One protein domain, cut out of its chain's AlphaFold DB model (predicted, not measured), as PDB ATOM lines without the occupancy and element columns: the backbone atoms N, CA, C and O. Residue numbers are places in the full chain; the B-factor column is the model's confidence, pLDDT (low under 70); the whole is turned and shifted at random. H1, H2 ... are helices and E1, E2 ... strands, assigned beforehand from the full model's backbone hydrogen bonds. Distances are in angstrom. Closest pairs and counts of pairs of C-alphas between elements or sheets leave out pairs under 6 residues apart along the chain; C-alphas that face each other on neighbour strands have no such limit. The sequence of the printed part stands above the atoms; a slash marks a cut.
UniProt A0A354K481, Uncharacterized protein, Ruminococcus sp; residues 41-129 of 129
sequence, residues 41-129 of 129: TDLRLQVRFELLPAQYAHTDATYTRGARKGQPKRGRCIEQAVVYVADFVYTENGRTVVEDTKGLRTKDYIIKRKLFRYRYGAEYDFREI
ATOM      1  N   THR A  41       0.751  22.827 -39.915       98.62
ATOM      2  CA  THR A  41       0.922  21.369 -39.786       98.62
ATOM      3  C   THR A  41       2.097  21.046 -38.857       98.62
ATOM      4  O   THR A  41       2.828  21.947 -38.445       98.62
ATOM      5  N   ASP A  42       2.260  19.778 -38.470       97.81
ATOM      6  CA  ASP A  42       3.406  19.282 -37.686       97.81
ATOM      7  C   ASP A  42       3.695  20.043 -36.379       97.81
ATOM      8  O   ASP A  42       4.855  20.236 -35.998       97.81
ATOM      9  N   LEU A  43       2.638  20.466 -35.671       98.38
ATOM     10  CA  LEU A  43       2.766  21.154 -34.388       98.38
ATOM     11  C   LEU A  43       3.428  20.243 -33.345       98.38
ATOM     12  O   LEU A  43       2.858  19.246 -32.898       98.38
ATOM     13  N   ARG A  44       4.623  20.637 -32.918       98.25
ATOM     14  CA  ARG A  44       5.438  19.993 -31.889       98.25
ATOM     15  C   ARG A  44       5.740  20.988 -30.780       98.25
ATOM     16  O   ARG A  44       5.870  22.184 -31.027       98.25
ATOM     17  N   LEU A  45       5.870  20.478 -29.562       97.38
ATOM     18  CA  LEU A  45       6.141  21.277 -28.372       97.38
ATOM     19  C   LEU A  45       7.518  20.935 -27.803       97.38
ATOM     20  O   LEU A  45       7.966  19.795 -27.932       97.38
ATOM     21  N   GLN A  46       8.151  21.900 -27.135       95.69
ATOM     22  CA  GLN A  46       9.388  21.699 -26.362       95.69
ATOM     23  C   GLN A  46      10.518  21.041 -27.179       95.69
ATOM     24  O   GLN A  46      11.244  20.163 -26.700       95.69
ATOM     25  N   VAL A  47      10.672  21.457 -28.440       98.19
ATOM     26  CA  VAL A  47      11.641  20.866 -29.373       98.19
ATOM     27  C   VAL A  47      13.056  21.324 -29.031       98.19
ATOM     28  O   VAL A  47      13.320  22.510 -28.831       98.19
ATOM     29  N   ARG A  48      13.982  20.364 -28.969       98.38
ATOM     30  CA  ARG A  48      15.382  20.577 -28.588       98.38
ATOM     31  C   ARG A  48      16.260  20.785 -29.821       98.38
ATOM     32  O   ARG A  48      16.292  19.929 -30.697       98.38
ATOM     33  N   PHE A  49      17.042  21.859 -29.818       98.38
ATOM     34  CA  PHE A  49      18.040  22.187 -30.834       98.38
ATOM     35  C   PHE A  49      19.424  22.295 -30.196       98.38
ATOM     36  O   PHE A  49      19.631  23.088 -29.275       98.38
ATOM     37  N   GLU A  50      20.385  21.504 -30.671       98.38
ATOM     38  CA  GLU A  50      21.768  21.585 -30.196       98.38
ATOM     39  C   GLU A  50      22.454  22.835 -30.761       98.38
ATOM     40  O   GLU A  50      22.647  22.972 -31.965       98.38
ATOM     41  N   LEU A  51      22.838  23.758 -29.886       98.06
ATOM     42  CA  LEU A  51      23.541  24.984 -30.256       98.06
ATOM     43  C   LEU A  51      25.051  24.779 -30.314       98.06
ATOM     44  O   LEU A  51      25.713  25.304 -31.207       98.06
ATOM     45  N   LEU A  52      25.582  24.035 -29.345       97.31
ATOM     46  CA  LEU A  52      26.989  23.674 -29.245       97.31
ATOM     47  C   LEU A  52      27.090  22.221 -28.773       97.31
ATOM     48  O   LEU A  52      26.427  21.879 -27.786       97.31
ATOM     49  N   PRO A  53      27.913  21.386 -29.428       96.94
ATOM     50  CA  PRO A  53      28.107  20.007 -29.010       96.94
ATOM     51  C   PRO A  53      28.835  19.938 -27.664       96.94
ATOM     52  O   PRO A  53      29.538  20.866 -27.257       96.94
ATOM     53  N   ALA A  54      28.690  18.803 -26.981       97.31
ATOM     54  CA  ALA A  54      29.469  18.508 -25.784       97.31
ATOM     55  C   ALA A  54      30.972  18.431 -26.110       97.31
ATOM     56  O   ALA A  54      31.367  17.944 -27.172       97.31
ATOM     57  N   GLN A  55      31.805  18.875 -25.172       97.06
ATOM     58  CA  GLN A  55      33.260  18.897 -25.320       97.06
ATOM     59  C   GLN A  55      33.881  17.797 -24.462       97.06
ATOM     60  O   GLN A  55      33.493  17.587 -23.309       97.06
ATOM     61  N   TYR A  56      34.856  17.089 -25.024       96.62
ATOM     62  CA  TYR A  56      35.488  15.930 -24.399       96.62
ATOM     63  C   TYR A  56      36.988  16.154 -24.260       96.62
ATOM     64  O   TYR A  56      37.611  16.775 -25.117       96.62
ATOM     65  N   ALA A  57      37.568  15.614 -23.191       96.44
ATOM     66  CA  ALA A  57      39.009  15.575 -23.018       96.44
ATOM     67  C   ALA A  57      39.654  14.816 -24.178       96.44
ATOM     68  O   ALA A  57      39.118  13.805 -24.643       96.44
ATOM     69  N   HIS A  58      40.816  15.287 -24.617       93.94
ATOM     70  CA  HIS A  58      41.605  14.548 -25.584       93.94
ATOM     71  C   HIS A  58      42.112  13.237 -24.965       93.94
ATOM     72  O   HIS A  58      42.440  13.182 -23.777       93.94
ATOM     73  N   THR A  59      42.127  12.166 -25.754       94.38
ATOM     74  CA  THR A  59      42.676  10.875 -25.345       94.38
ATOM     75  C   THR A  59      43.081  10.063 -26.565       94.38
ATOM     76  O   THR A  59      42.321   9.968 -27.526       94.38
ATOM     77  N   ASP A  60      44.239   9.417 -26.473       94.56
ATOM     78  CA  ASP A  60      44.714   8.441 -27.461       94.56
ATOM     79  C   ASP A  60      44.298   7.005 -27.108       94.56
ATOM     80  O   ASP A  60      44.682   6.036 -27.764       94.56
ATOM     81  N   ALA A  61      43.523   6.830 -26.034       94.25
ATOM     82  CA  ALA A  61      43.120   5.509 -25.590       94.25
ATOM     83  C   ALA A  61      42.180   4.857 -26.612       94.25
ATOM     84  O   ALA A  61      41.219   5.466 -27.075       94.25
ATOM     85  N   THR A  62      42.386   3.572 -26.893       96.62
ATOM     86  CA  THR A  62      41.491   2.762 -27.729       96.62
ATOM     87  C   THR A  62      40.791   1.683 -26.904       96.62
ATOM     88  O   THR A  62      41.179   1.355 -25.772       96.62
ATOM     89  N   TYR A  63      39.686   1.143 -27.419       95.19
ATOM     90  CA  TYR A  63      39.059  -0.039 -26.827       95.19
ATOM     91  C   TYR A  63      39.989  -1.244 -26.980       95.19
ATOM     92  O   TYR A  63      40.412  -1.585 -28.080       95.19
ATOM     93  N   THR A  64      40.295  -1.924 -25.879       95.44
ATOM     94  CA  THR A  64      41.230  -3.062 -25.877       95.44
ATOM     95  C   THR A  64      40.534  -4.407 -26.089       95.44
ATOM     96  O   THR A  64      41.188  -5.404 -26.398       95.44
ATOM     97  N   ARG A  65      39.205  -4.455 -25.930       94.19
ATOM     98  CA  ARG A  65      38.370  -5.664 -26.007       94.19
ATOM     99  C   ARG A  65      36.968  -5.335 -26.538       94.19
ATOM    100  O   ARG A  65      36.570  -4.170 -26.560       94.19
ATOM    101  N   GLY A  66      36.221  -6.377 -26.906       95.50
ATOM    102  CA  GLY A  66      34.840  -6.285 -27.391       95.50
ATOM    103  C   GLY A  66      34.726  -5.848 -28.854       95.50
ATOM    104  O   GLY A  66      35.728  -5.667 -29.541       95.50
ATOM    105  N   ALA A  67      33.491  -5.651 -29.322       95.25
ATOM    106  CA  ALA A  67      33.175  -5.359 -30.727       95.25
ATOM    107  C   ALA A  67      33.814  -4.068 -31.279       95.25
ATOM    108  O   ALA A  67      33.923  -3.900 -32.486       95.25
ATOM    109  N   ARG A  68      34.247  -3.152 -30.403       94.31
ATOM    110  CA  ARG A  68      34.899  -1.887 -30.780       94.31
ATOM    111  C   ARG A  68      36.421  -1.921 -30.645       94.31
ATOM    112  O   ARG A  68      37.044  -0.867 -30.696       94.31
ATOM    113  N   LYS A  69      37.032  -3.091 -30.415       96.50
ATOM    114  CA  LYS A  69      38.481  -3.213 -30.198       96.50
ATOM    115  C   LYS A  69      39.271  -2.494 -31.303       96.50
ATOM    116  O   LYS A  69      38.980  -2.663 -32.480       96.50
ATOM    117  N   GLY A  70      40.261  -1.697 -30.907       93.56
ATOM    118  CA  GLY A  70      41.084  -0.880 -31.803       93.56
ATOM    119  C   GLY A  70      40.481   0.482 -32.161       93.56
ATOM    120  O   GLY A  70      41.216   1.350 -32.617       93.56
ATOM    121  N   GLN A  71      39.189   0.719 -31.908       94.69
ATOM    122  CA  GLN A  71      38.578   2.027 -32.158       94.69
ATOM    123  C   GLN A  71      38.974   3.044 -31.073       94.69
ATOM    124  O   GLN A  71      39.110   2.658 -29.900       94.69
ATOM    125  N   PRO A  72      39.108   4.338 -31.424       93.69
ATOM    126  CA  PRO A  72      39.341   5.409 -30.461       93.69
ATOM    127  C   PRO A  72      38.252   5.459 -29.388       93.69
ATOM    128  O   PRO A  72      37.056   5.352 -29.674       93.69
ATOM    129  N   LYS A  73      38.659   5.645 -28.133       93.19
ATOM    130  CA  LYS A  73      37.734   5.963 -27.048       93.19
ATOM    131  C   LYS A  73      37.439   7.450 -27.071       93.19
ATOM    132  O   LYS A  73      38.316   8.278 -27.286       93.19
ATOM    133  N   ARG A  74      36.197   7.796 -26.746       91.69
ATOM    134  CA  ARG A  74      35.870   9.175 -26.396       91.69
ATOM    135  C   ARG A  74      36.433   9.474 -25.010       91.69
ATOM    136  O   ARG A  74      36.238   8.677 -24.090       91.69
ATOM    137  N   GLY A  75      37.104  10.613 -24.855       93.81
ATOM    138  CA  GLY A  75      37.563  11.061 -23.545       93.81
ATOM    139  C   GLY A  75      36.410  11.439 -22.615       93.81
ATOM    140  O   GLY A  75      35.230  11.414 -22.981       93.81
ATOM    141  N   ARG A  76      36.755  11.794 -21.375       94.94
ATOM    142  CA  ARG A  76      35.789  12.259 -20.370       94.94
ATOM    143  C   ARG A  76      35.082  13.526 -20.865       94.94
ATOM    144  O   ARG A  76      35.733  14.416 -21.398       94.94
ATOM    145  N   CYS A  77      33.769  13.625 -20.661       96.50
ATOM    146  CA  CYS A  77      33.020  14.856 -20.938       96.50
ATOM    147  C   CYS A  77      33.521  15.974 -20.016       96.50
ATOM    148  O   CYS A  77      33.464  15.811 -18.796       96.50
ATOM    149  N   ILE A  78      34.014  17.065 -20.598       97.38
ATOM    150  CA  ILE A  78      34.451  18.262 -19.871       97.38
ATOM    151  C   ILE A  78      33.272  19.225 -19.763       97.38
ATOM    152  O   ILE A  78      32.911  19.607 -18.658       97.38
ATOM    153  N   GLU A  79      32.618  19.521 -20.887       97.31
ATOM    154  CA  GLU A  79      31.462  20.420 -20.939       97.31
ATOM    155  C   GLU A  79      30.278  19.746 -21.626       97.31
ATOM    156  O   GLU A  79      30.435  19.043 -22.628       97.31
ATOM    157  N   GLN A  80      29.080  19.951 -21.079       97.06
ATOM    158  CA  GLN A  80      27.843  19.446 -21.675       97.06
ATOM    159  C   GLN A  80      27.452  20.267 -22.906       97.06
ATOM    160  O   GLN A  80      27.831  21.427 -23.053       97.06
ATOM    161  N   ALA A  81      26.646  19.664 -23.781       97.56
ATOM    162  CA  ALA A  81      26.086  20.369 -24.924       97.56
ATOM    163  C   ALA A  81      25.191  21.537 -24.473       97.56
ATOM    164  O   ALA A  81      24.441  21.430 -23.496       97.56
ATOM    165  N   VAL A  82      25.212  22.633 -25.232       98.06
ATOM    166  CA  VAL A  82      24.269  23.741 -25.051       98.06
ATOM    167  C   VAL A  82      23.075  23.493 -25.954       98.06
ATOM    168  O   VAL A  82      23.221  23.375 -27.166       98.06
ATOM    169  N   VAL A  83      21.881  23.445 -25.367       98.19
ATOM    170  CA  VAL A  83      20.632  23.188 -26.090       98.19
ATOM    171  C   VAL A  83      19.686  24.376 -25.947       98.19
ATOM    172  O   VAL A  83      19.503  24.910 -24.849       98.19
ATOM    173  N   TYR A  84      19.076  24.767 -27.063       97.94
ATOM    174  CA  TYR A  84      17.899  25.625 -27.105       97.94
ATOM    175  C   TYR A  84      16.650  24.746 -27.085       97.94
ATOM    176  O   TYR A  84      16.562  23.794 -27.856       97.94
ATOM    177  N   VAL A  85      15.693  25.047 -26.213       96.88
ATOM    178  CA  VAL A  85      14.396  24.362 -26.192       96.88
ATOM    179  C   VAL A  85      13.352  25.376 -26.623       96.88
ATOM    180  O   VAL A  85      13.173  26.373 -25.932       96.88
ATOM    181  N   ALA A  86      12.743  25.150 -27.783       97.56
ATOM    182  CA  ALA A  86      11.689  26.003 -28.317       97.56
ATOM    183  C   ALA A  86      10.327  25.575 -27.774       97.56
ATOM    184  O   ALA A  86      10.059  24.373 -27.706       97.56
ATOM    185  N   ASP A  87       9.466  26.538 -27.450       97.12
ATOM    186  CA  ASP A  87       8.117  26.249 -26.954       97.12
ATOM    187  C   ASP A  87       7.297  25.517 -28.027       97.12
ATOM    188  O   ASP A  87       6.713  24.467 -27.741       97.12
ATOM    189  N   PHE A  88       7.333  26.005 -29.275       98.38
ATOM    190  CA  PHE A  88       6.577  25.453 -30.400       98.38
ATOM    191  C   PHE A  88       7.412  25.364 -31.680       98.38
ATOM    192  O   PHE A  88       8.218  26.240 -31.992       98.38
ATOM    193  N   VAL A  89       7.180  24.309 -32.461       98.69
ATOM    194  CA  VAL A  89       7.700  24.163 -33.826       98.69
ATOM    195  C   VAL A  89       6.593  23.618 -34.710       98.69
ATOM    196  O   VAL A  89       5.941  22.651 -34.328       98.69
ATOM    197  N   TYR A  90       6.380  24.216 -35.874       98.75
ATOM    198  CA  TYR A  90       5.325  23.814 -36.804       98.75
ATOM    199  C   TYR A  90       5.663  24.252 -38.228       98.75
ATOM    200  O   TYR A  90       6.561  25.065 -38.436       98.75
ATOM    201  N   THR A  91       4.935  23.728 -39.205       98.62
ATOM    202  CA  THR A  91       5.063  24.127 -40.609       98.62
ATOM    203  C   THR A  91       3.926  25.069 -40.984       98.62
ATOM    204  O   THR A  91       2.756  24.758 -40.764       98.62
ATOM    205  N   GLU A  92       4.265  26.211 -41.575       98.25
ATOM    206  CA  GLU A  92       3.329  27.222 -42.074       98.25
ATOM    207  C   GLU A  92       3.807  27.688 -43.451       98.25
ATOM    208  O   GLU A  92       4.968  28.067 -43.616       98.25
ATOM    209  N   ASN A  93       2.934  27.628 -44.460       96.69
ATOM    210  CA  ASN A  93       3.253  28.024 -45.841       96.69
ATOM    211  C   ASN A  93       4.550  27.385 -46.391       96.69
ATOM    212  O   ASN A  93       5.344  28.037 -47.068       96.69
ATOM    213  N   GLY A  94       4.794  26.112 -46.058       96.06
ATOM    214  CA  GLY A  94       5.977  25.363 -46.498       96.06
ATOM    215  C   GLY A  94       7.286  25.724 -45.785       96.06
ATOM    216  O   GLY A  94       8.338  25.226 -46.178       96.06
ATOM    217  N   ARG A  95       7.253  26.564 -44.742       97.38
ATOM    218  CA  ARG A  95       8.422  26.896 -43.912       97.38
ATOM    219  C   ARG A  95       8.256  26.356 -42.502       97.38
ATOM    220  O   ARG A  95       7.172  26.441 -41.925       97.38
ATOM    221  N   THR A  96       9.348  25.860 -41.930       98.44
ATOM    222  CA  THR A  96       9.363  25.470 -40.520       98.44
ATOM    223  C   THR A  96       9.536  26.709 -39.653       98.44
ATOM    224  O   THR A  96      10.558  27.398 -39.716       98.44
ATOM    225  N   VAL A  97       8.532  26.979 -38.830       98.69
ATOM    226  CA  VAL A  97       8.516  28.056 -37.849       98.69
ATOM    227  C   VAL A  97       8.971  27.502 -36.507       98.69
ATOM    228  O   VAL A  97       8.495  26.457 -36.060       98.69
ATOM    229  N   VAL A  98       9.888  28.214 -35.856       98.69
ATOM    230  CA  VAL A  98      10.280  27.978 -34.463       98.69
ATOM    231  C   VAL A  98       9.776  29.159 -33.660       98.69
ATOM    232  O   VAL A  98      10.263  30.276 -33.823       98.69
ATOM    233  N   GLU A  99       8.782  28.918 -32.817       98.06
ATOM    234  CA  GLU A  99       8.104  29.964 -32.070       98.06
ATOM    235  C   GLU A  99       8.336  29.803 -30.572       98.06
ATOM    236  O   GLU A  99       8.260  28.708 -30.010       98.06
ATOM    237  N   ASP A 100       8.633  30.918 -29.918       96.38
ATOM    238  CA  ASP A 100       8.983  30.936 -28.513       96.38
ATOM    239  C   ASP A 100       8.280  32.094 -27.787       96.38
ATOM    240  O   ASP A 100       8.329  33.252 -28.211       96.38
ATOM    241  N   THR A 101       7.590  31.776 -26.691       92.75
ATOM    242  CA  THR A 101       6.816  32.738 -25.910       92.75
ATOM    243  C   THR A 101       7.672  33.331 -24.804       92.75
ATOM    244  O   THR A 101       8.110  32.652 -23.873       92.75
ATOM    245  N   LYS A 102       7.898  34.647 -24.850       89.94
ATOM    246  CA  LYS A 102       8.743  35.329 -23.863       89.94
ATOM    247  C   LYS A 102       8.016  36.421 -23.100       89.94
ATOM    248  O   LYS A 102       7.325  37.275 -23.646       89.94
ATOM    249  N   GLY A 103       8.219  36.392 -21.784       86.44
ATOM    250  CA  GLY A 103       7.944  37.504 -20.875       86.44
ATOM    251  C   GLY A 103       9.247  38.195 -20.482       86.44
ATOM    252  O   GLY A 103       9.545  39.293 -20.943       86.44
ATOM    253  N   LEU A 104      10.059  37.518 -19.662       86.69
ATOM    254  CA  LEU A 104      11.371  38.003 -19.229       86.69
ATOM    255  C   LEU A 104      12.496  37.428 -20.097       86.69
ATOM    256  O   LEU A 104      12.619  36.214 -20.251       86.69
ATOM    257  N   ARG A 105      13.377  38.301 -20.589       93.69
ATOM    258  CA  ARG A 105      14.583  37.918 -21.336       93.69
ATOM    259  C   ARG A 105      15.775  37.860 -20.390       93.69
ATOM    260  O   ARG A 105      16.321  38.887 -19.999       93.69
ATOM    261  N   THR A 106      16.171  36.653 -20.003       93.81
ATOM    262  CA  THR A 106      17.375  36.443 -19.190       93.81
ATOM    263  C   THR A 106      18.638  36.556 -20.049       93.81
ATOM    264  O   THR A 106      18.589  36.403 -21.270       93.81
ATOM    265  N   LYS A 107      19.797  36.798 -19.421       97.25
ATOM    266  CA  LYS A 107      21.085  36.837 -20.137       97.25
ATOM    267  C   LYS A 107      21.381  35.516 -20.866       97.25
ATOM    268  O   LYS A 107      21.786  35.550 -22.022       97.25
ATOM    269  N   ASP A 108      21.106  34.377 -20.220       95.75
ATOM    270  CA  ASP A 108      21.246  33.040 -20.821       95.75
ATOM    271  C   ASP A 108      20.347  32.876 -22.053       95.75
ATOM    272  O   ASP A 108      20.816  32.492 -23.122       95.75
ATOM    273  N   TYR A 109      19.074  33.271 -21.943       95.75
ATOM    274  CA  TYR A 109      18.155  33.240 -23.076       95.75
ATOM    275  C   TYR A 109      18.673  34.062 -24.261       95.75
ATOM    276  O   TYR A 109      18.683  33.581 -25.393       95.75
ATOM    277  N   ILE A 110      19.136  35.288 -24.009       97.56
ATOM    278  CA  ILE A 110      19.640  36.176 -25.063       97.56
ATOM    279  C   ILE A 110      20.820  35.528 -25.799       97.56
ATOM    280  O   ILE A 110      20.866  35.583 -27.028       97.56
ATOM    281  N   ILE A 111      21.751  34.903 -25.072       98.19
ATOM    282  CA  ILE A 111      22.908  34.218 -25.665       98.19
ATOM    283  C   ILE A 111      22.452  33.004 -26.477       98.19
ATOM    284  O   ILE A 111      22.806  32.892 -27.650       98.19
ATOM    285  N   LYS A 112      21.608  32.136 -25.908       98.06
ATOM    286  CA  LYS A 112      21.093  30.951 -26.607       98.06
ATOM    287  C   LYS A 112      20.292  31.317 -27.857       98.06
ATOM    288  O   LYS A 112      20.473  30.688 -28.891       98.06
ATOM    289  N   ARG A 113      19.478  32.376 -27.814       97.94
ATOM    290  CA  ARG A 113      18.745  32.896 -28.981       97.94
ATOM    291  C   ARG A 113      19.693  33.404 -30.070       97.94
ATOM    292  O   ARG A 113      19.457  33.150 -31.247       97.94
ATOM    293  N   LYS A 114      20.767  34.116 -29.703       98.25
ATOM    294  CA  LYS A 114      21.793  34.563 -30.665       98.25
ATOM    295  C   LYS A 114      22.489  33.371 -31.329       98.25
ATOM    296  O   LYS A 114      22.601  33.353 -32.549       98.25
ATOM    297  N   LEU A 115      22.890  32.371 -30.541       98.44
ATOM    298  CA  LEU A 115      23.501  31.138 -31.047       98.44
ATOM    299  C   LEU A 115      22.541  30.348 -31.946       98.44
ATOM    300  O   LEU A 115      22.956  29.872 -32.998       98.44
ATOM    301  N   PHE A 116      21.260  30.265 -31.575       98.50
ATOM    302  CA  PHE A 116      20.232  29.644 -32.406       98.50
ATOM    303  C   PHE A 116      20.147  30.335 -33.764       98.50
ATOM    304  O   PHE A 116      20.302  29.684 -34.789       98.50
ATOM    305  N   ARG A 117      19.977  31.663 -33.789       97.94
ATOM    306  CA  ARG A 117      19.890  32.421 -35.047       97.94
ATOM    307  C   ARG A 117      21.146  32.277 -35.901       97.94
ATOM    308  O   ARG A 117      21.028  32.167 -37.112       97.94
ATOM    309  N   TYR A 118      22.326  32.243 -35.286       98.25
ATOM    310  CA  TYR A 118      23.580  32.030 -36.009       98.25
ATOM    311  C   TYR A 118      23.648  30.644 -36.669       98.25
ATOM    312  O   TYR A 118      24.023  30.538 -37.830       98.25
ATOM    313  N   ARG A 119      23.267  29.585 -35.945       98.06
ATOM    314  CA  ARG A 119      23.376  28.196 -36.415       98.06
ATOM    315  C   ARG A 119      22.235  27.764 -37.339       98.06
ATOM    316  O   ARG A 119      22.462  26.977 -38.247       98.06
ATOM    317  N   TYR A 120      21.029  28.258 -37.079       98.06
ATOM    318  CA  TYR A 120      19.774  27.742 -37.632       98.06
ATOM    319  C   TYR A 120      18.924  28.811 -38.331       98.06
ATOM    320  O   TYR A 120      17.891  28.491 -38.911       98.06
ATOM    321  N   GLY A 121      19.325  30.086 -38.305       96.56
ATOM    322  CA  GLY A 121      18.496  31.192 -38.802       96.56
ATOM    323  C   GLY A 121      18.241  31.196 -40.311       96.56
ATOM    324  O   GLY A 121      17.332  31.887 -40.753       96.56
ATOM    325  N   ALA A 122      19.019  30.441 -41.094       97.00
ATOM    326  CA  ALA A 122      18.757  30.236 -42.520       97.00
ATOM    327  C   ALA A 122      17.745  29.105 -42.791       97.00
ATOM    328  O   ALA A 122      17.142  29.071 -43.858       97.00
ATOM    329  N   GLU A 123      17.575  28.180 -41.844       97.56
ATOM    330  CA  GLU A 123      16.732  26.985 -41.989       97.56
ATOM    331  C   GLU A 123      15.333  27.188 -41.385       97.56
ATOM    332  O   GLU A 123      14.349  26.676 -41.915       97.56
ATOM    333  N   TYR A 124      15.232  27.965 -40.302       98.19
ATOM    334  CA  TYR A 124      13.989  28.150 -39.553       98.19
ATOM    335  C   TYR A 124      13.565  29.614 -39.492       98.19
ATOM    336  O   TYR A 124      14.370  30.506 -39.210       98.19
ATOM    337  N   ASP A 125      12.263  29.849 -39.646       98.25
ATOM    338  CA  ASP A 125      11.652  31.137 -39.337       98.25
ATOM    339  C   ASP A 125      11.461  31.254 -37.816       98.25
ATOM    340  O   ASP A 125      10.522  30.703 -37.240       98.25
ATOM    341  N   PHE A 126      12.405  31.917 -37.143       98.19
ATOM    342  CA  PHE A 126      12.352  32.100 -35.693       98.19
ATOM    343  C   PHE A 126      11.489  33.303 -35.304       98.19
ATOM    344  O   PHE A 126      11.852  34.458 -35.575       98.19
ATOM    345  N   ARG A 127      10.423  33.037 -34.546       97.56
ATOM    346  CA  ARG A 127       9.463  34.029 -34.052       97.56
ATOM    347  C   ARG A 127       9.437  34.045 -32.530       97.56
ATOM    348  O   ARG A 127       9.458  33.011 -31.872       97.56
ATOM    349  N   GLU A 128       9.388  35.242 -31.965       95.62
ATOM    350  CA  GLU A 128       9.295  35.437 -30.522       95.62
ATOM    351  C   GLU A 128       8.040  36.237 -30.217       95.62
ATOM    352  O   GLU A 128       7.868  37.325 -30.772       95.62
ATOM    353  N   ILE A 129       7.180  35.695 -29.355       89.75
ATOM    354  CA  ILE A 129       5.881  36.290 -29.021       89.75
ATOM    355  C   ILE A 129       5.869  36.778 -27.589       89.75
ATOM    356  O   ILE A 129       6.261  36.038 -26.652       89.75
TER     357      ILE A 129
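What this domain is: This is residues 41 to 129 of the 129 residues of an uncharacterized protein of Ruminococcus sp (UniProt A0A354K481). What shape is it? A strongly twisted four-stranded sheet with H1 over one face forms the body, two layers, and a looped arm, residues 53 to 76 with E2, makes the length. What builds it? The printed 89 residues run E1 E2 E3 E4 H1 E5, class mixed; the mixed sheet's order is E1, E3, E4, E5. It is only just loose, close to extended: radius of gyration of the C-alphas 18.2 A, spans 52 by 31 by 21 A.

Where its parts are: Which strands? E1, residues 41 to 52, spans 28.2 A from C-alpha 41 at (0.922, 21.369, -39.786); E3, 82 to 92, spans 27.2 A. E4 is 95 to 100, E5 125 to 128, E2 77 to 79. Which helix? H1, 107 to 120, spans 19.8 A to C-alpha 120 at (19.774, 27.742, -37.632).

How they stand to each other: Which strands pair? E1 and E3 are antiparallel, N 44 and O 89 within hydrogen-bond range at 2.8 A. E3 and E4 form an antiparallel hairpin, N 90 and O 97 at 3.1 A; E4 and E5 are parallel, N 98 and O 125 at 2.9 A. E2 pairs with no named strand; residues 55 to 56 pair antiparallel with it. Where is H1? It is on the sheet; its closest C-alphas with E1 are Phe 116 and Leu 51, 6.1 A apart. Every O i to N i+4 pair in H1 is within range. E4, H1, E5 make a strand-helix-strand unit, parallel neighbours joined through a helix, its crossover right-handed.

The domain as a whole: How large? The farthest C-alphas, Arg 65 and Ile 129, are 53.1 A apart. Any cut or doubt? The printed part has no cut, E1 to E2 is a long link, and no printed residue is under pLDDT 70.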